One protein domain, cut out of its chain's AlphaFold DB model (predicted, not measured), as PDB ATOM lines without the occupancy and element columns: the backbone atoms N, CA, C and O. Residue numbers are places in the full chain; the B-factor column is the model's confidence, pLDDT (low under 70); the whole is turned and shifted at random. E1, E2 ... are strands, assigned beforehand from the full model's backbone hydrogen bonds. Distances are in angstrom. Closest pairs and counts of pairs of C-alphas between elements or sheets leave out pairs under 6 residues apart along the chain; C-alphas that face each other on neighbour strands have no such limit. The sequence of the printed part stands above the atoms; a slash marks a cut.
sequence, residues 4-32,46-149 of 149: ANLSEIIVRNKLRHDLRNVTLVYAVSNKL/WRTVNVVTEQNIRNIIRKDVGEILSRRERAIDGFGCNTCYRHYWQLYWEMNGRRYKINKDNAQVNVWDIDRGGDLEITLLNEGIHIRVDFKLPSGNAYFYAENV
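What this domain is: This is residues 4 to 32 and 46 to 149 of the 149 residues of the protein "Hypothetical protein" of Adineta ricciae (UniProt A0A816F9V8). One long sheet of nine strands folds back on itself into a flattened, open barrel: the leaf E3, E2, E6, E7 faces the leaf E9, E8, E1, E4, with E10 as the hinge between them. The two edge strands, E3 and E4, come near each other at one end without pairing, and the small strand E5 lies outside the sheet order. The printed part has 133 residues with ten named strands, E1 to E10 in chain order, and no named helix: the class is all strand. The sheet order is E3, E2, E6, E7, E10, E9, E8, E1, E4, mixed. The whole is compact, with a radius of gyration of the C-alphas of 14.0 A, and rounded, spanning 40 by 30 by 25 A.

Where its parts are: E1 is residues 8 to 13, beginning at C-alpha 8 (132.221, 112.263, 171.128). E2, residues 19 to 30, is the longest by residues, at 32.6 A. E3 is residues 59 to 68, 26.6 A, E4 is residues 73 to 77 and E5 is residues 80 to 82. E6, residues 85 to 95, measures 32.4 A, and E7 is residues 98 to 102. E8 is residues 120 to 127, 21.1 A, and E9 is residues 130 to 137, 22.6 A. E10, residues 140 to 148, measures 26.9 A and ends at C-alpha 148 (152.930, 127.374, 161.935).

How they stand to each other: E1 is parallel to E8 at 12 degrees, with N 12 and O 122 2.7 A apart. On its other side E1 is antiparallel to E4, with N 11 and O 74 at 2.8 A. E4 runs on into E5 at 73 degrees; E5 pairs with no named strand, but its residues 80 to 81 pair antiparallel with residues 4 to 5. E2 is antiparallel to E3, N 61 and O 26 at 2.8 A, and to E6, N 25 and O 90 at 2.8 A. E6 and E7 form a hairpin, with N 100 and O 93 at 2.8 A. E8, E9 and E10 are a meander, each strand the antiparallel neighbour of the one before, with N 123 and O 134 at 2.8 A and N 135 and O 142 at 2.8 A. With E7 they form a Greek key, in which the first strand is the antiparallel neighbour of the fourth: N 147 and O 101 are 2.8 A apart. E10 is staggered, pairing with E9 over residues 140 to 145 and with E7 over 146 to 148. The closest C-alphas of E3 and E4, those of Ile 68 and Arg 74, are 6.4 A apart.

The domain as a whole: The C-alphas farthest apart, those of Leu 32 and Asn 96, are 41.4 A apart. Residues 33 to 45 are not printed; C-alphas 32 and 46 are 9.8 A apart across this cut. The link from E7 to E8, residues 103 to 119, is long. The mean pLDDT of the printed part is 95.4, and residues 31 to 32 are under 70.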
ATOM      1  N   ALA A   4     129.491 118.084 182.759       84.69
ATOM      2  CA  ALA A   4     128.936 117.851 181.435       84.69
ATOM      3  C   ALA A   4     129.854 116.861 180.713       84.69
ATOM      4  O   ALA A   4     130.979 117.199 180.353       84.69
ATOM      5  N   ASN A   5     129.404 115.621 180.547       92.88
ATOM      6  CA  ASN A   5     130.122 114.644 179.734       92.88
ATOM      7  C   ASN A   5     129.805 114.902 178.263       92.88
ATOM      8  O   ASN A   5     128.640 114.814 177.881       92.88
ATOM      9  N   LEU A   6     130.827 115.219 177.469       95.69
ATOM     10  CA  LEU A   6     130.723 115.182 176.010       95.69
ATOM     11  C   LEU A   6     130.737 113.718 175.560       95.69
ATOM     12  O   LEU A   6     131.511 112.933 176.115       95.69
ATOM     13  N   SER A   7     129.893 113.364 174.590       96.06
ATOM     14  CA  SER A   7     129.791 111.995 174.067       96.06
ATOM     15  C   SER A   7     130.984 111.681 173.172       96.06
ATOM     16  O   SER A   7     131.855 110.898 173.554       96.06
ATOM     17  N   GLU A   8     131.083 112.368 172.036       97.44
ATOM     18  CA  GLU A   8     132.221 112.263 171.128       97.44
ATOM     19  C   GLU A   8     132.873 113.624 170.878       97.44
ATOM     20  O   GLU A   8     132.285 114.696 171.054       97.44
ATOM     21  N   ILE A   9     134.131 113.577 170.440       98.38
ATOM     22  CA  ILE A   9     134.799 114.727 169.838       98.38
ATOM     23  C   ILE A   9     135.146 114.367 168.403       98.38
ATOM     24  O   ILE A   9     135.943 113.463 168.150       98.38
ATOM     25  N   ILE A  10     134.548 115.097 167.467       98.69
ATOM     26  CA  ILE A  10     134.651 114.841 166.034       98.69
ATOM     27  C   ILE A  10     135.560 115.898 165.420       98.69
ATOM     28  O   ILE A  10     135.191 117.069 165.324       98.69
ATOM     29  N   VAL A  11     136.741 115.490 164.961       98.75
ATOM     30  CA  VAL A  11     137.691 116.373 164.276       98.75
ATOM     31  C   VAL A  11     137.584 116.170 162.769       98.75
ATOM     32  O   VAL A  11     137.891 115.101 162.245       98.75
ATOM     33  N   ARG A  12     137.155 117.210 162.054       98.88
ATOM     34  CA  ARG A  12     136.938 117.221 160.606       98.88
ATOM     35  C   ARG A  12     138.052 117.973 159.895       98.88
ATOM     36  O   ARG A  12     138.218 119.180 160.071       98.88
ATOM     37  N   ASN A  13     138.758 117.281 159.015       98.69
ATOM     38  CA  ASN A  13     139.731 117.865 158.111       98.69
ATOM     39  C   ASN A  13     139.051 118.271 156.793       98.69
ATOM     40  O   ASN A  13     138.891 117.457 155.886       98.69
ATOM     41  N   LYS A  14     138.685 119.547 156.638       98.56
ATOM     42  CA  LYS A  14     138.231 120.113 155.352       98.56
ATOM     43  C   LYS A  14     139.373 120.758 154.559       98.56
ATOM     44  O   LYS A  14     139.114 121.512 153.616       98.56
ATOM     45  N   LEU A  15     140.630 120.486 154.897       98.12
ATOM     46  CA  LEU A  15     141.783 120.903 154.101       98.12
ATOM     47  C   LEU A  15     141.963 119.962 152.899       98.12
ATOM     48  O   LEU A  15     141.221 118.998 152.714       98.12
ATOM     49  N   ARG A  16     142.892 120.306 152.000       97.31
ATOM     50  CA  ARG A  16     143.256 119.459 150.843       97.31
ATOM     51  C   ARG A  16     144.446 118.536 151.128       97.31
ATOM     52  O   ARG A  16     144.894 117.849 150.218       97.31
ATOM     53  N   HIS A  17     144.934 118.524 152.361       97.81
ATOM     54  CA  HIS A  17     146.113 117.780 152.784       97.81
ATOM     55  C   HIS A  17     145.762 116.886 153.965       97.81
ATOM     56  O   HIS A  17     144.864 117.218 154.742       97.81
ATOM     57  N   ASP A  18     146.489 115.785 154.103       98.50
ATOM     58  CA  ASP A  18     146.377 114.905 155.260       98.50
ATOM     59  C   ASP A  18     146.955 115.592 156.501       98.50
ATOM     60  O   ASP A  18     147.942 116.332 156.414       98.50
ATOM     61  N   LEU A  19     146.325 115.349 157.648       98.69
ATOM     62  CA  LEU A  19     146.806 115.803 158.949       98.69
ATOM     63  C   LEU A  19     147.407 114.622 159.686       98.69
ATOM     64  O   LEU A  19     146.768 113.578 159.802       98.69
ATOM     65  N   ARG A  20     148.606 114.805 160.225       98.56
ATOM     66  CA  ARG A  20     149.294 113.805 161.045       98.56
ATOM     67  C   ARG A  20     149.467 114.307 162.466       98.56
ATOM     68  O   ARG A  20     149.426 115.514 162.703       98.56
ATOM     69  N   ASN A  21     149.666 113.370 163.393       98.12
ATOM     70  CA  ASN A  21     149.937 113.653 164.804       98.12
ATOM     71  C   ASN A  21     148.922 114.642 165.409       98.12
ATOM     72  O   ASN A  21     149.293 115.548 166.162       98.12
ATOM     73  N   VAL A  22     147.641 114.514 165.029       98.75
ATOM     74  CA  VAL A  22     146.607 115.449 165.470       98.75
ATOM     75  C   VAL A  22     146.371 115.227 166.959       98.75
ATOM     76  O   VAL A  22     145.945 114.158 167.378       98.75
ATOM     77  N   THR A  23     146.655 116.241 167.769       98.62
ATOM     78  CA  THR A  23     146.523 116.180 169.226       98.62
ATOM     79  C   THR A  23     145.584 117.270 169.698       98.62
ATOM     80  O   THR A  23     145.841 118.457 169.483       98.62
ATOM     81  N   LEU A  24     144.521 116.870 170.388       98.62
ATOM     82  CA  LEU A  24     143.613 117.780 171.069       98.62
ATOM     83  C   LEU A  24     144.058 117.969 172.515       98.62
ATOM     84  O   LEU A  24     144.328 117.005 173.233       98.62
ATOM     85  N   VAL A  25     144.084 119.218 172.956       98.50
ATOM     86  CA  VAL A  25     144.347 119.595 174.338       98.50
ATOM     87  C   VAL A  25     143.149 120.360 174.867       98.50
ATOM     88  O   VAL A  25     142.699 121.333 174.265       98.50
ATOM     89  N   TYR A  26     142.659 119.921 176.015       97.81
ATOM     90  CA  TYR A  26     141.623 120.578 176.789       97.81
ATOM     91  C   TYR A  26     142.193 120.955 178.144       97.81
ATOM     92  O   TYR A  26     142.799 120.127 178.815       97.81
ATOM     93  N   ALA A  27     141.986 122.191 178.562       96.44
ATOM     94  CA  ALA A  27     142.457 122.698 179.834       96.44
ATOM     95  C   ALA A  27     141.360 123.485 180.537       96.44
ATOM     96  O   ALA A  27     140.481 124.075 179.905       96.44
ATOM     97  N   VAL A  28     141.430 123.524 181.864       93.44
ATOM     98  CA  VAL A  28     140.472 124.272 182.679       93.44
ATOM     99  C   VAL A  28     141.147 125.239 183.634       93.44
ATOM    100  O   VAL A  28     142.194 124.934 184.203       93.44
ATOM    101  N   SER A  29     140.516 126.391 183.853       89.75
ATOM    102  CA  SER A  29     140.894 127.353 184.896       89.75
ATOM    103  C   SER A  29     139.659 127.836 185.671       89.75
ATOM    104  O   SER A  29     138.516 127.575 185.286       89.75
ATOM    105  N   ASN A  30     139.855 128.523 186.797       82.69
ATOM    106  CA  ASN A  30     138.746 128.958 187.652       82.69
ATOM    107  C   ASN A  30     137.783 129.944 186.930       82.69
ATOM    108  O   ASN A  30     138.210 130.817 186.165       82.69
ATOM    109  N   LYS A  31     136.465 129.829 187.185       69.50
ATOM    110  CA  LYS A  31     135.437 130.823 186.792       69.50
ATOM    111  C   LYS A  31     135.307 131.911 187.861       69.50
ATOM    112  O   LYS A  31     135.453 131.647 189.047       69.50
ATOM    113  N   LEU A  32     134.962 133.126 187.436       60.53
ATOM    114  CA  LEU A  32     134.465 134.178 188.321       60.53
ATOM    115  C   LEU A  32     132.937 134.037 188.378       60.53
ATOM    116  O   LEU A  32     132.287 134.143 187.341       60.53
ATOM    117  N   TRP A  46     141.722 135.844 182.779       79.81
ATOM    118  CA  TRP A  46     141.677 134.799 181.748       79.81
ATOM    119  C   TRP A  46     142.737 135.002 180.654       79.81
ATOM    120  O   TRP A  46     143.104 134.043 179.972       79.81
ATOM    121  N   ARG A  47     143.238 136.235 180.492       82.31
ATOM    122  CA  ARG A  47     144.313 136.579 179.557       82.31
ATOM    123  C   ARG A  47     145.661 135.976 179.938       82.31
ATOM    124  O   ARG A  47     146.491 135.815 179.054       82.31
ATOM    125  N   THR A  48     145.875 135.633 181.208       87.94
ATOM    126  CA  THR A  48     147.138 135.063 181.702       87.94
ATOM    127  C   THR A  48     147.169 133.537 181.651       87.94
ATOM    128  O   THR A  48     148.177 132.935 182.020       87.94
ATOM    129  N   VAL A  49     146.081 132.891 181.221       91.81
ATOM    130  CA  VAL A  49     146.076 131.451 180.941       91.81
ATOM    131  C   VAL A  49     146.925 131.183 179.705       91.81
ATOM    132  O   VAL A  49     146.780 131.875 178.699       91.81
ATOM    133  N   ASN A  50     147.771 130.157 179.760       95.44
ATOM    134  CA  ASN A  50     148.506 129.676 178.597       95.44
ATOM    135  C   ASN A  50     148.496 128.142 178.571       95.44
ATOM    136  O   ASN A  50     149.154 127.498 179.381       95.44
ATOM    137  N   VAL A  51     147.751 127.559 177.626       95.81
ATOM    138  CA  VAL A  51     147.621 126.101 177.444       95.81
ATOM    139  C   VAL A  51     148.923 125.446 176.981       95.81
ATOM    140  O   VAL A  51     149.153 124.273 177.262       95.81
ATOM    141  N   VAL A  52     149.788 126.188 176.292       94.62
ATOM    142  CA  VAL A  52     151.055 125.676 175.755       94.62
ATOM    143  C   VAL A  52     152.100 125.530 176.856       94.62
ATOM    144  O   VAL A  52     152.758 124.497 176.931       94.62
ATOM    145  N   THR A  53     152.232 126.536 177.724       95.56
ATOM    146  CA  THR A  53     153.176 126.538 178.857       95.56
ATOM    147  C   THR A  53     152.564 126.020 180.160       95.56
ATOM    148  O   THR A  53     153.216 126.045 181.199       95.56
ATOM    149  N   GLU A  54     151.310 125.569 180.112       95.06
ATOM    150  CA  GLU A  54     150.509 125.130 181.261       95.06
ATOM    151  C   GLU A  54     150.341 126.182 182.374       95.06
ATOM    152  O   GLU A  54     150.059 125.871 183.533       95.06
ATOM    153  N   GLN A  55     150.469 127.463 182.029       93.44
ATOM    154  CA  GLN A  55     150.362 128.553 182.986       93.44
ATOM    155  C   GLN A  55     148.904 128.800 183.383       93.44
ATOM    156  O   GLN A  55     148.033 128.994 182.530       93.44
ATOM    157  N   ASN A  56     148.659 128.881 184.695       90.19
ATOM    158  CA  ASN A  56     147.352 129.198 185.277       90.19
ATOM    159  C   ASN A  56     146.239 128.196 184.906       90.19
ATOM    160  O   ASN A  56     145.066 128.558 184.754       90.19
ATOM    161  N   ILE A  57     146.617 126.924 184.784       90.19
ATOM    162  CA  ILE A  57     145.728 125.796 184.500       90.19
ATOM    163  C   ILE A  57     145.551 124.957 185.761       90.19
ATOM    164  O   ILE A  57     146.479 124.757 186.536       90.19
ATOM    165  N   ARG A  58     144.335 124.454 185.965       90.50
ATOM    166  CA  ARG A  58     143.989 123.559 187.074       90.50
ATOM    167  C   ARG A  58     144.052 122.087 186.683       90.50
ATOM    168  O   ARG A  58     144.435 121.254 187.493       90.50
ATOM    169  N   ASN A  59     143.598 121.763 185.478       92.88
ATOM    170  CA  ASN A  59     143.642 120.412 184.934       92.88
ATOM    171  C   ASN A  59     143.779 120.482 183.412       92.88
ATOM    172  O   ASN A  59     143.273 121.423 182.792       92.88
ATOM    173  N   ILE A  60     144.437 119.482 182.836       95.56
ATOM    174  CA  ILE A  60     144.703 119.364 181.408       95.56
ATOM    175  C   ILE A  60     144.476 117.921 180.953       95.56
ATOM    176  O   ILE A  60     144.890 116.968 181.606       95.56
ATOM    177  N   ILE A  61     143.803 117.763 179.820       96.75
ATOM    178  CA  ILE A  61     143.545 116.491 179.153       96.75
ATOM    179  C   ILE A  61     144.144 116.593 177.756       96.75
ATOM    180  O   ILE A  61     143.919 117.567 177.041       96.75
ATOM    181  N   ARG A  62     144.903 115.569 177.368       98.12
ATOM    182  CA  ARG A  62     145.466 115.426 176.026       98.12
ATOM    183  C   ARG A  62     144.886 114.176 175.394       98.12
ATOM    184  O   ARG A  62     144.897 113.115 176.013       98.12
ATOM    185  N   LYS A  63     144.364 114.312 174.183       98.12
ATOM    186  CA  LYS A  63     143.810 113.210 173.402       98.12
ATOM    187  C   LYS A  63     144.540 113.140 172.073       98.12
ATOM    188  O   LYS A  63     144.574 114.125 171.333       98.12
ATOM    189  N   ASP A  64     145.116 111.978 171.795       98.19
ATOM    190  CA  ASP A  64     145.608 111.668 170.460       98.19
ATOM    191  C   ASP A  64     144.410 111.390 169.553       98.19
ATOM    192  O   ASP A  64     143.607 110.491 169.808       98.19
ATOM    193  N   VAL A  65     144.274 112.211 168.520       98.44
ATOM    194  CA  VAL A  65     143.301 112.017 167.447       98.44
ATOM    195  C   VAL A  65     143.946 111.216 166.317       98.44
ATOM    196  O   VAL A  65     143.237 110.549 165.578       98.44
ATOM    197  N   GLY A  66     145.275 111.209 166.191       97.94
ATOM    198  CA  GLY A  66     146.007 110.475 165.164       97.94
ATOM    199  C   GLY A  66     145.937 111.116 163.775       97.94
ATOM    200  O   GLY A  66     145.803 112.329 163.626       97.94
ATOM    201  N   GLU A  67     146.087 110.301 162.730       98.38
ATOM    202  CA  GLU A  67     145.994 110.762 161.340       98.38
ATOM    203  C   GLU A  67     144.537 111.006 160.917       98.38
ATOM    204  O   GLU A  67     143.639 110.224 161.253       98.38
ATOM    205  N   ILE A  68     144.324 112.085 160.155       98.62
ATOM    206  CA  ILE A  68     143.050 112.434 159.520       98.62
ATOM    207  C   ILE A  68     143.313 112.778 158.053       98.62
ATOM    208  O   ILE A  68     143.849 113.842 157.727       98.62
ATOM    209  N   LEU A  69     142.893 111.888 157.159       98.50
ATOM    210  CA  LEU A  69     143.049 112.084 155.719       98.50
ATOM    211  C   LEU A  69     142.316 113.342 155.229       98.50
ATOM    212  O   LEU A  69     141.341 113.808 155.828       98.50
ATOM    213  N   SER A  70     142.783 113.881 154.109       98.19
ATOM    214  CA  SER A  70     142.165 114.998 153.398       98.19
ATOM    215  C   SER A  70     140.665 114.766 153.194       98.19
ATOM    216  O   SER A  70     140.244 113.714 152.706       98.19
ATOM    217  N   ARG A  71     139.841 115.761 153.554       98.06
ATOM    218  CA  ARG A  71     138.367 115.720 153.436       98.06
ATOM    219  C   ARG A  71     137.692 114.609 154.246       98.06
ATOM    220  O   ARG A  71     136.568 114.225 153.924       98.06
ATOM    221  N   ARG A  72     138.347 114.104 155.292       98.62
ATOM    222  CA  ARG A  72     137.792 113.114 156.223       98.62
ATOM    223  C   ARG A  72     137.647 113.682 157.624       98.62
ATOM    224  O   ARG A  72     138.020 114.817 157.911       98.62
ATOM    225  N   GLU A  73     137.074 112.872 158.491       98.56
ATOM    226  CA  GLU A  73     136.919 113.161 159.903       98.56
ATOM    227  C   GLU A  73     137.328 111.962 160.739       98.56
ATOM    228  O   GLU A  73     137.420 110.840 160.235       98.56
ATOM    229  N   ARG A  74     137.583 112.225 162.016       98.50
ATOM    230  CA  ARG A  74     137.856 111.207 163.015       98.50
ATOM    231  C   ARG A  74     137.151 111.564 164.311       98.50
ATOM    232  O   ARG A  74     137.253 112.701 164.771       98.50
ATOM    233  N   ALA A  75     136.455 110.587 164.874       98.31
ATOM    234  CA  ALA A  75     135.865 110.674 166.198       98.31
ATOM    235  C   ALA A  75     136.813 110.055 167.232       98.31
ATOM    236  O   ALA A  75     137.528 109.090 166.942       98.31
ATOM    237  N   ILE A  76     136.821 110.633 168.426       98.31
ATOM    238  CA  ILE A  76     137.449 110.076 169.622       98.31
ATOM    239  C   ILE A  76     136.469 110.159 170.790       98.31
ATOM    240  O   ILE A  76     135.583 111.019 170.802       98.31
ATOM    241  N   ASP A  77     136.691 109.322 171.804       97.94
ATOM    242  CA  ASP A  77     135.906 109.359 173.034       97.94
ATOM    243  C   ASP A  77     135.962 110.746 173.678       97.94
ATOM    244  O   ASP A  77     137.053 111.279 173.962       97.94
ATOM    245  N   GLY A  78     134.777 111.281 173.974       96.62
ATOM    246  CA  GLY A  78     134.609 112.479 174.772       96.62
ATOM    247  C   GLY A  78     135.079 112.301 176.217       96.62
ATOM    248  O   GLY A  78     135.724 111.320 176.609       96.62
ATOM    249  N   PHE A  79     134.828 113.323 177.025       96.06
ATOM    250  CA  PHE A  79     135.217 113.328 178.430       96.06
ATOM    251  C   PHE A  79     134.389 114.324 179.240       96.06
ATOM    252  O   PHE A  79     133.720 115.216 178.711       96.06
ATOM    253  N   GLY A  80     134.458 114.159 180.561       94.31
ATOM    254  CA  GLY A  80     133.796 115.034 181.514       94.31
ATOM    255  C   GLY A  80     134.412 116.424 181.564       94.31
ATOM    256  O   GLY A  80     135.592 116.592 181.867       94.31
ATOM    257  N   CYS A  81     133.575 117.429 181.332       91.81
ATOM    258  CA  CYS A  81     133.896 118.840 181.447       91.81
ATOM    259  C   CYS A  81     133.192 119.419 182.676       91.81
ATOM    260  O   CYS A  81     131.966 119.459 182.746       91.81
ATOM    261  N   ASN A  82     133.950 119.891 183.665       88.62
ATOM    262  CA  ASN A  82     133.351 120.520 184.844       88.62
ATOM    263  C   ASN A  82     132.836 121.920 184.474       88.62
ATOM    264  O   ASN A  82     133.628 122.810 184.141       88.62
ATOM    265  N   THR A  83     131.519 122.117 184.534       87.75
ATOM    266  CA  THR A  83     130.862 123.358 184.099       87.75
ATOM    267  C   THR A  83     131.126 124.524 185.055       87.75
ATOM    268  O   THR A  83     130.899 125.676 184.689       87.75
ATOM    269  N   CYS A  84     131.714 124.295 186.234       85.44
ATOM    270  CA  CYS A  84     132.159 125.347 187.151       85.44
ATOM    271  C   CYS A  84     133.501 125.994 186.750       85.44
ATOM    272  O   CYS A  84     133.910 126.970 187.379       85.44
ATOM    273  N   TYR A  85     134.179 125.515 185.700       88.75
ATOM    274  CA  TYR A  85     135.448 126.075 185.210       88.75
ATOM    275  C   TYR A  85     135.342 126.689 183.819       88.75
ATOM    276  O   TYR A  85     134.406 126.408 183.075       88.75
ATOM    277  N   ARG A  86     136.291 127.575 183.492       91.00
ATOM    278  CA  ARG A  86     136.502 128.070 182.132       91.00
ATOM    279  C   ARG A  86     137.253 127.005 181.358       91.00
ATOM    280  O   ARG A  86     138.162 126.387 181.908       91.00
ATOM    281  N   HIS A  87     136.887 126.830 180.099       94.12
ATOM    282  CA  HIS A  87     137.412 125.766 179.250       94.12
ATOM    283  C   HIS A  87     138.238 126.357 178.119       94.12
ATOM    284  O   HIS A  87     137.771 127.232 177.384       94.12
ATOM    285  N   TYR A  88     139.464 125.874 177.997       97.00
ATOM    286  CA  TYR A  88     140.439 126.305 177.013       97.00
ATOM    287  C   TYR A  88     140.857 125.113 176.176       97.00
ATOM    288  O   TYR A  88     140.963 123.995 176.678       97.00
ATOM    289  N   TRP A  89     141.098 125.368 174.903       98.06
ATOM    290  CA  TRP A  89     141.356 124.337 173.920       98.06
ATOM    291  C   TRP A  89     142.593 124.692 173.120       98.06
ATOM    292  O   TRP A  89     142.879 125.858 172.867       98.06
ATOM    293  N   GLN A  90     143.330 123.674 172.717       98.44
ATOM    294  CA  GLN A  90     144.425 123.802 171.776       98.44
ATOM    295  C   GLN A  90     144.414 122.560 170.883       98.44
ATOM    296  O   GLN A  90     144.048 121.472 171.321       98.44
ATOM    297  N   LEU A  91     144.776 122.725 169.619       98.62
ATOM    298  CA  LEU A  91     144.853 121.644 168.649       98.62
ATOM    299  C   LEU A  91     146.213 121.733 167.976       98.62
ATOM    300  O   LEU A  91     146.563 122.795 167.476       98.62
ATOM    301  N   TYR A  92     146.953 120.634 167.955       98.62
ATOM    302  CA  TYR A  92     148.223 120.519 167.246       98.62
ATOM    303  C   TYR A  92     148.082 119.527 166.106       98.62
ATOM    304  O   TYR A  92     147.373 118.535 166.255       98.62
ATOM    305  N   TRP A  93     148.755 119.774 164.989       98.69
ATOM    306  CA  TRP A  93     148.831 118.821 163.882       98.69
ATOM    307  C   TRP A  93     150.053 119.085 163.011       98.69
ATOM    308  O   TRP A  93     150.687 120.138 163.085       98.69
ATOM    309  N   GLU A  94     150.356 118.130 162.146       98.69
ATOM    310  CA  GLU A  94     151.332 118.266 161.078       98.69
ATOM    311  C   GLU A  94     150.646 118.192 159.717       98.69
ATOM    312  O   GLU A  94     149.742 117.386 159.504       98.69
ATOM    313  N   MET A  95     151.084 119.032 158.784       97.69
ATOM    314  CA  MET A  95     150.593 119.071 157.410       97.69
ATOM    315  C   MET A  95     151.723 119.555 156.499       97.69
ATOM    316  O   MET A  95     152.363 120.561 156.795       97.69
ATOM    317  N   ASN A  96     151.981 118.866 155.385       95.19
ATOM    318  CA  ASN A  96     153.047 119.230 154.434       95.19
ATOM    319  C   ASN A  96     154.439 119.396 155.089       95.19
ATOM    320  O   ASN A  96     155.184 120.316 154.754       95.19
ATOM    321  N   GLY A  97     154.771 118.535 156.059       96.00
ATOM    322  CA  GLY A  97     156.054 118.571 156.777       96.00
ATOM    323  C   GLY A  97     156.211 119.743 157.751       96.00
ATOM    324  O   GLY A  97     157.307 119.982 158.248       96.00
ATOM    325  N   ARG A  98     155.135 120.486 158.016       97.81
ATOM    326  CA  ARG A  98     155.099 121.622 158.937       97.81
ATOM    327  C   ARG A  98     154.181 121.324 160.107       97.81
ATOM    328  O   ARG A  98     153.132 120.708 159.919       97.81
ATOM    329  N   ARG A  99     154.549 121.805 161.293       98.25
ATOM    330  CA  ARG A  99     153.724 121.705 162.495       98.25
ATOM    331  C   ARG A  99     152.862 122.951 162.648       98.25
ATOM    332  O   ARG A  99     153.288 124.059 162.331       98.25
ATOM    333  N   TYR A 100     151.642 122.761 163.115       98.62
ATOM    334  CA  TYR A 100     150.666 123.818 163.306       98.62
ATOM    335  C   TYR A 100     150.016 123.702 164.679       98.62
ATOM    336  O   TYR A 100     149.925 122.607 165.247       98.62
ATOM    337  N   LYS A 101     149.540 124.840 165.183       98.56
ATOM    338  CA  LYS A 101     148.633 124.915 166.329       98.56
ATOM    339  C   LYS A 101     147.611 126.034 166.153       98.56
ATOM    340  O   LYS A 101     147.783 126.880 165.280       98.56
ATOM    341  N   ILE A 102     146.592 126.099 167.008       98.56
ATOM    342  CA  ILE A 102     145.773 127.310 167.164       98.56
ATOM    343  C   ILE A 102     146.663 128.451 167.677       98.56
ATOM    344  O   ILE A 102     147.355 128.304 168.684       98.56
ATOM    345  N   ASN A 103     146.591 129.610 167.025       97.69
ATOM    346  CA  ASN A 103     147.422 130.795 167.267       97.69
ATOM    347  C   ASN A 103     147.129 131.545 168.577       97.69
ATOM    348  O   ASN A 103     147.613 132.653 168.804       97.69
ATOM    349  N   LYS A 104     146.273 130.977 169.425       96.69
ATOM    350  CA  LYS A 104     145.835 131.570 170.676       96.69
ATOM    351  C   LYS A 104     146.001 130.559 171.795       96.69
ATOM    352  O   LYS A 104     145.262 129.583 171.885       96.69
ATOM    353  N   ASP A 105     146.926 130.854 172.698       96.44
ATOM    354  CA  ASP A 105     147.257 129.975 173.821       96.44
ATOM    355  C   ASP A 105     146.172 129.944 174.911       96.44
ATOM    356  O   ASP A 105     146.207 129.101 175.801       96.44
ATOM    357  N   ASN A 106     145.179 130.832 174.829       95.38
ATOM    358  CA  ASN A 106     143.981 130.872 175.667       95.38
ATOM    359  C   ASN A 106     142.692 130.830 174.828       95.38
ATOM    360  O   ASN A 106     141.745 131.583 175.079       95.38
ATOM    361  N   ALA A 107     142.656 129.975 173.803       97.38
ATOM    362  CA  ALA A 107     141.471 129.747 172.981       97.38
ATOM    363  C   ALA A 107     140.323 129.164 173.826       97.38
ATOM    364  O   ALA A 107     140.293 127.982 174.158       97.38
ATOM    365  N   GLN A 108     139.390 130.029 174.226       95.44
ATOM    366  CA  GLN A 108     138.314 129.690 175.151       95.44
ATOM    367  C   GLN A 108     137.062 129.215 174.402       95.44
ATOM    368  O   GLN A 108     136.508 129.963 173.599       95.44
ATOM    369  N   VAL A 109     136.574 128.019 174.736       95.75
ATOM    370  CA  VAL A 109     135.289 127.476 174.259       95.75
ATOM    371  C   VAL A 109     134.607 126.801 175.440       95.75
ATOM    372  O   VAL A 109     134.987 125.699 175.825       95.75
ATOM    373  N   ASN A 110     133.660 127.490 176.078       94.62
ATOM    374  CA  ASN A 110     133.036 126.980 177.299       94.62
ATOM    375  C   ASN A 110     132.033 125.866 176.989       94.62
ATOM    376  O   ASN A 110     131.223 126.003 176.081       94.62
ATOM    377  N   VAL A 111     132.071 124.828 177.817       94.00
ATOM    378  CA  VAL A 111     131.097 123.742 177.882       94.00
ATOM    379  C   VAL A 111     130.095 124.049 178.996       94.00
ATOM    380  O   VAL A 111     130.474 124.456 180.105       94.00
ATOM    381  N   TRP A 112     128.818 123.853 178.702       92.94
ATOM    382  CA  TRP A 112     127.688 124.128 179.587       92.94
ATOM    383  C   TRP A 112     126.811 122.885 179.751       92.94
ATOM    384  O   TRP A 112     126.980 121.894 179.047       92.94
ATOM    385  N   ASP A 113     125.844 122.923 180.669       91.69
ATOM    386  CA  ASP A 113     124.983 121.759 180.924       91.69
ATOM    387  C   ASP A 113     124.142 121.333 179.716       91.69
ATOM    388  O   ASP A 113     123.856 120.147 179.574       91.69
ATOM    389  N   ILE A 114     123.804 122.263 178.816       94.31
ATOM    390  CA  ILE A 114     123.100 121.952 177.560       94.31
ATOM    391  C   ILE A 114     123.943 121.096 176.597       94.31
ATOM    392  O   ILE A 114     123.388 120.446 175.720       94.31
ATOM    393  N   ASP A 115     125.267 121.056 176.775       95.94
ATOM    394  CA  ASP A 115     126.179 120.249 175.955       95.94
ATOM    395  C   ASP A 115     126.295 118.803 176.458       95.94
ATOM    396  O   ASP A 115     126.976 117.979 175.848       95.94
ATOM    397  N   ARG A 116     125.666 118.472 177.593       95.06
ATOM    398  CA  ARG A 116     125.745 117.141 178.197       95.06
ATOM    399  C   ARG A 116     125.185 116.082 177.248       95.06
ATOM    400  O   ARG A 116     124.030 116.149 176.840       95.06
ATOM    401  N   GLY A 117     125.993 115.064 176.969       95.62
ATOM    402  CA  GLY A 117     125.667 113.990 176.034       95.62
ATOM    403  C   GLY A 117     125.719 114.414 174.564       95.62
ATOM    404  O   GLY A 117     125.434 113.589 173.700       95.62
ATOM    405  N   GLY A 118     126.072 115.669 174.277       96.00
ATOM    406  CA  GLY A 118     126.295 116.163 172.928       96.00
ATOM    407  C   GLY A 118     127.733 115.958 172.466       96.00
ATOM    408  O   GLY A 118     128.639 115.697 173.266       96.00
ATOM    409  N   ASP A 119     127.924 116.128 171.163       97.50
ATOM    410  CA  ASP A 119     129.229 116.026 170.523       97.50
ATOM    411  C   ASP A 119     129.875 117.402 170.381       97.50
ATOM    412  O   ASP A 119     129.210 118.405 170.097       97.50
ATOM    413  N   LEU A 120     131.197 117.440 170.539       98.12
ATOM    414  CA  LEU A 120     132.002 118.584 170.132       98.12
ATOM    415  C   LEU A 120     132.482 118.373 168.698       98.12
ATOM    416  O   LEU A 120     133.259 117.460 168.421       98.12
ATOM    417  N   GLU A 121     132.094 119.268 167.795       98.69
ATOM    418  CA  GLU A 121     132.596 119.268 166.424       98.69
ATOM    419  C   GLU A 121     133.748 120.273 166.287       98.69
ATOM    420  O   GLU A 121     133.572 121.466 166.535       98.69
ATOM    421  N   ILE A 122     134.920 119.809 165.845       98.81
ATOM    422  CA  ILE A 122     136.091 120.640 165.537       98.81
ATOM    423  C   ILE A 122     136.362 120.546 164.037       98.81
ATOM    424  O   ILE A 122     136.637 119.468 163.528       98.81
ATOM    425  N   THR A 123     136.293 121.649 163.295       98.88
ATOM    426  CA  THR A 123     136.485 121.647 161.835       98.88
ATOM    427  C   THR A 123     137.663 122.519 161.430       98.88
ATOM    428  O   THR A 123     137.638 123.725 161.648       98.88
ATOM    429  N   LEU A 124     138.658 121.928 160.767       98.75
ATOM    430  CA  LEU A 124     139.755 122.652 160.127       98.75
ATOM    431  C   LEU A 124     139.386 122.944 158.671       98.75
ATOM    432  O   LEU A 124     139.100 122.013 157.915       98.75
ATOM    433  N   LEU A 125     139.411 124.206 158.249       97.94
ATOM    434  CA  LEU A 125     139.155 124.600 156.862       97.94
ATOM    435  C   LEU A 125     140.099 125.712 156.392       97.94
ATOM    436  O   LEU A 125     140.624 126.483 157.187       97.94
ATOM    437  N   ASN A 126     140.296 125.795 155.076       96.81
ATOM    438  CA  ASN A 126     141.007 126.916 154.470       96.81
ATOM    439  C   ASN A 126     140.071 128.124 154.377       96.81
ATOM    440  O   ASN A 126     138.976 128.011 153.823       96.81
ATOM    441  N   GLU A 127     140.547 129.274 154.840       96.25
ATOM    442  CA  GLU A 127     139.903 130.576 154.696       96.25
ATOM    443  C   GLU A 127     140.931 131.573 154.145       96.25
ATOM    444  O   GLU A 127     141.724 132.177 154.869       96.25
ATOM    445  N   GLY A 128     140.970 131.692 152.815       93.94
ATOM    446  CA  GLY A 128     141.990 132.478 152.126       93.94
ATOM    447  C   GLY A 128     143.396 131.940 152.406       93.94
ATOM    448  O   GLY A 128     143.713 130.809 152.040       93.94
ATOM    449  N   ILE A 129     144.229 132.765 153.042       93.38
ATOM    450  CA  ILE A 129     145.610 132.421 153.417       93.38
ATOM    451  C   ILE A 129     145.720 131.773 154.806       93.38
ATOM    452  O   ILE A 129     146.809 131.361 155.201       93.38
ATOM    453  N   HIS A 130     144.619 131.705 155.555       97.00
ATOM    454  CA  HIS A 130     144.590 131.168 156.908       97.00
ATOM    455  C   HIS A 130     143.936 129.785 156.941       97.00
ATOM    456  O   HIS A 130     143.101 129.438 156.104       97.00
ATOM    457  N   ILE A 131     144.293 129.003 157.957       98.31
ATOM    458  CA  ILE A 131     143.532 127.819 158.353       98.31
ATOM    459  C   ILE A 131     142.666 128.243 159.534       98.31
ATOM    460  O   ILE A 131     143.203 128.654 160.564       98.31
ATOM    461  N   ARG A 132     141.344 128.159 159.387       98.62
ATOM    462  CA  ARG A 132     140.391 128.395 160.474       98.62
ATOM    463  C   ARG A 132     140.039 127.070 161.146       98.62
ATOM    464  O   ARG A 132     139.856 126.057 160.467       98.62
ATOM    465  N   VAL A 133     139.958 127.089 162.470       98.81
ATOM    466  CA  VAL A 133     139.545 125.971 163.321       98.81
ATOM    467  C   VAL A 133     138.249 126.367 164.018       98.81
ATOM    468  O   VAL A 133     138.262 127.189 164.934       98.81
ATOM    469  N   ASP A 134     137.139 125.794 163.562       98.69
ATOM    470  CA  ASP A 134     135.806 126.024 164.118       98.69
ATOM    471  C   ASP A 134     135.517 124.994 165.208       98.69
ATOM    472  O   ASP A 134     135.693 123.801 164.985       98.69
ATOM    473  N   PHE A 135     135.034 125.451 166.357       98.62
ATOM    474  CA  PHE A 135     134.484 124.635 167.432       98.62
ATOM    475  C   PHE A 135     132.978 124.851 167.475       98.62
ATOM    476  O   PHE A 135     132.516 125.996 167.485       98.62
ATOM    477  N   LYS A 136     132.220 123.763 167.537       98.44
ATOM    478  CA  LYS A 136     130.764 123.798 167.599       98.44
ATOM    479  C   LYS A 136     130.240 122.845 168.661       98.44
ATOM    480  O   LYS A 136     130.539 121.653 168.645       98.44
ATOM    481  N   LEU A 137     129.441 123.414 169.551       97.06
ATOM    482  CA  LEU A 137     128.695 122.755 170.612       97.06
ATOM    483  C   LEU A 137     127.224 123.193 170.531       97.06
ATOM    484  O   LEU A 137     126.937 124.258 169.973       97.06
ATOM    485  N   PRO A 138     126.284 122.431 171.113       94.75
ATOM    486  CA  PRO A 138     124.898 122.874 171.279       94.75
ATOM    487  C   PRO A 138     124.769 124.271 171.910       94.75
ATOM    488  O   PRO A 138     123.925 125.064 171.498       94.75
ATOM    489  N   SER A 139     125.627 124.592 172.879       93.75
ATOM    490  CA  SER A 139     125.651 125.874 173.583       93.75
ATOM    491  C   SER A 139     126.219 127.047 172.784       93.75
ATOM    492  O   SER A 139     126.005 128.200 173.169       93.75
ATOM    493  N   GLY A 140     126.946 126.794 171.694       94.38
ATOM    494  CA  GLY A 140     127.526 127.854 170.883       94.38
ATOM    495  C   GLY A 140     128.719 127.437 170.033       94.38
ATOM    496  O   GLY A 140     129.233 126.321 170.105       94.38
ATOM    497  N   ASN A 141     129.175 128.399 169.232       96.19
ATOM    498  CA  ASN A 141     130.293 128.233 168.313       96.19
ATOM    499  C   ASN A 141     131.417 129.210 168.658       96.19
ATOM    500  O   ASN A 141     131.167 130.347 169.067       96.19
ATOM    501  N   ALA A 142     132.651 128.789 168.423       97.94
ATOM    502  CA  ALA A 142     133.834 129.638 168.468       97.94
ATOM    503  C   ALA A 142     134.748 129.281 167.295       97.94
ATOM    504  O   ALA A 142     134.682 128.173 166.772       97.94
ATOM    505  N   TYR A 143     135.615 130.200 166.885       98.12
ATOM    506  CA  TYR A 143     136.634 129.899 165.889       98.12
ATOM    507  C   TYR A 143     137.956 130.562 166.246       98.12
ATOM    508  O   TYR A 143     137.998 131.593 166.923       98.12
ATOM    509  N   PHE A 144     139.033 129.966 165.755       98.44
ATOM    510  CA  PHE A 144     140.389 130.482 165.882       98.44
ATOM    511  C   PHE A 144     141.161 130.237 164.590       98.44
ATOM    512  O   PHE A 144     140.727 129.460 163.740       98.44
ATOM    513  N   TYR A 145     142.317 130.875 164.443       98.56
ATOM    514  CA  TYR A 145     143.200 130.632 163.307       98.56
ATOM    515  C   TYR A 145     144.384 129.772 163.720       98.56
ATOM    516  O   TYR A 145     144.778 129.750 164.884       98.56
ATOM    517  N   ALA A 146     144.952 129.056 162.760       98.44
ATOM    518  CA  ALA A 146     146.183 128.322 162.958       98.44
ATOM    519  C   ALA A 146     147.410 129.201 162.711       98.44
ATOM    520  O   ALA A 146     147.389 130.091 161.859       98.44
ATOM    521  N   GLU A 147     148.506 128.864 163.372       98.06
ATOM    522  CA  GLU A 147     149.847 129.314 163.021       98.06
ATOM    523  C   GLU A 147     150.778 128.118 162.830       98.06
ATOM    524  O   GLU A 147     150.532 127.029 163.353       98.06
ATOM    525  N   ASN A 148     151.832 128.323 162.045       97.25
ATOM    526  CA  ASN A 148     152.930 127.374 161.935       97.25
ATOM    527  C   ASN A 148     153.897 127.593 163.108       97.25
ATOM    528  O   ASN A 148     154.202 128.741 163.429       97.25
ATOM    529  N   VAL A 149     154.349 126.500 163.723       93.19
ATOM    530  CA  VAL A 149     155.275 126.488 164.868       93.19
ATOM    531  C   VAL A 149     156.564 125.753 164.555       93.19
ATOM    532  O   VAL A 149     156.536 124.878 163.655       93.19
TER     533      VAL A 149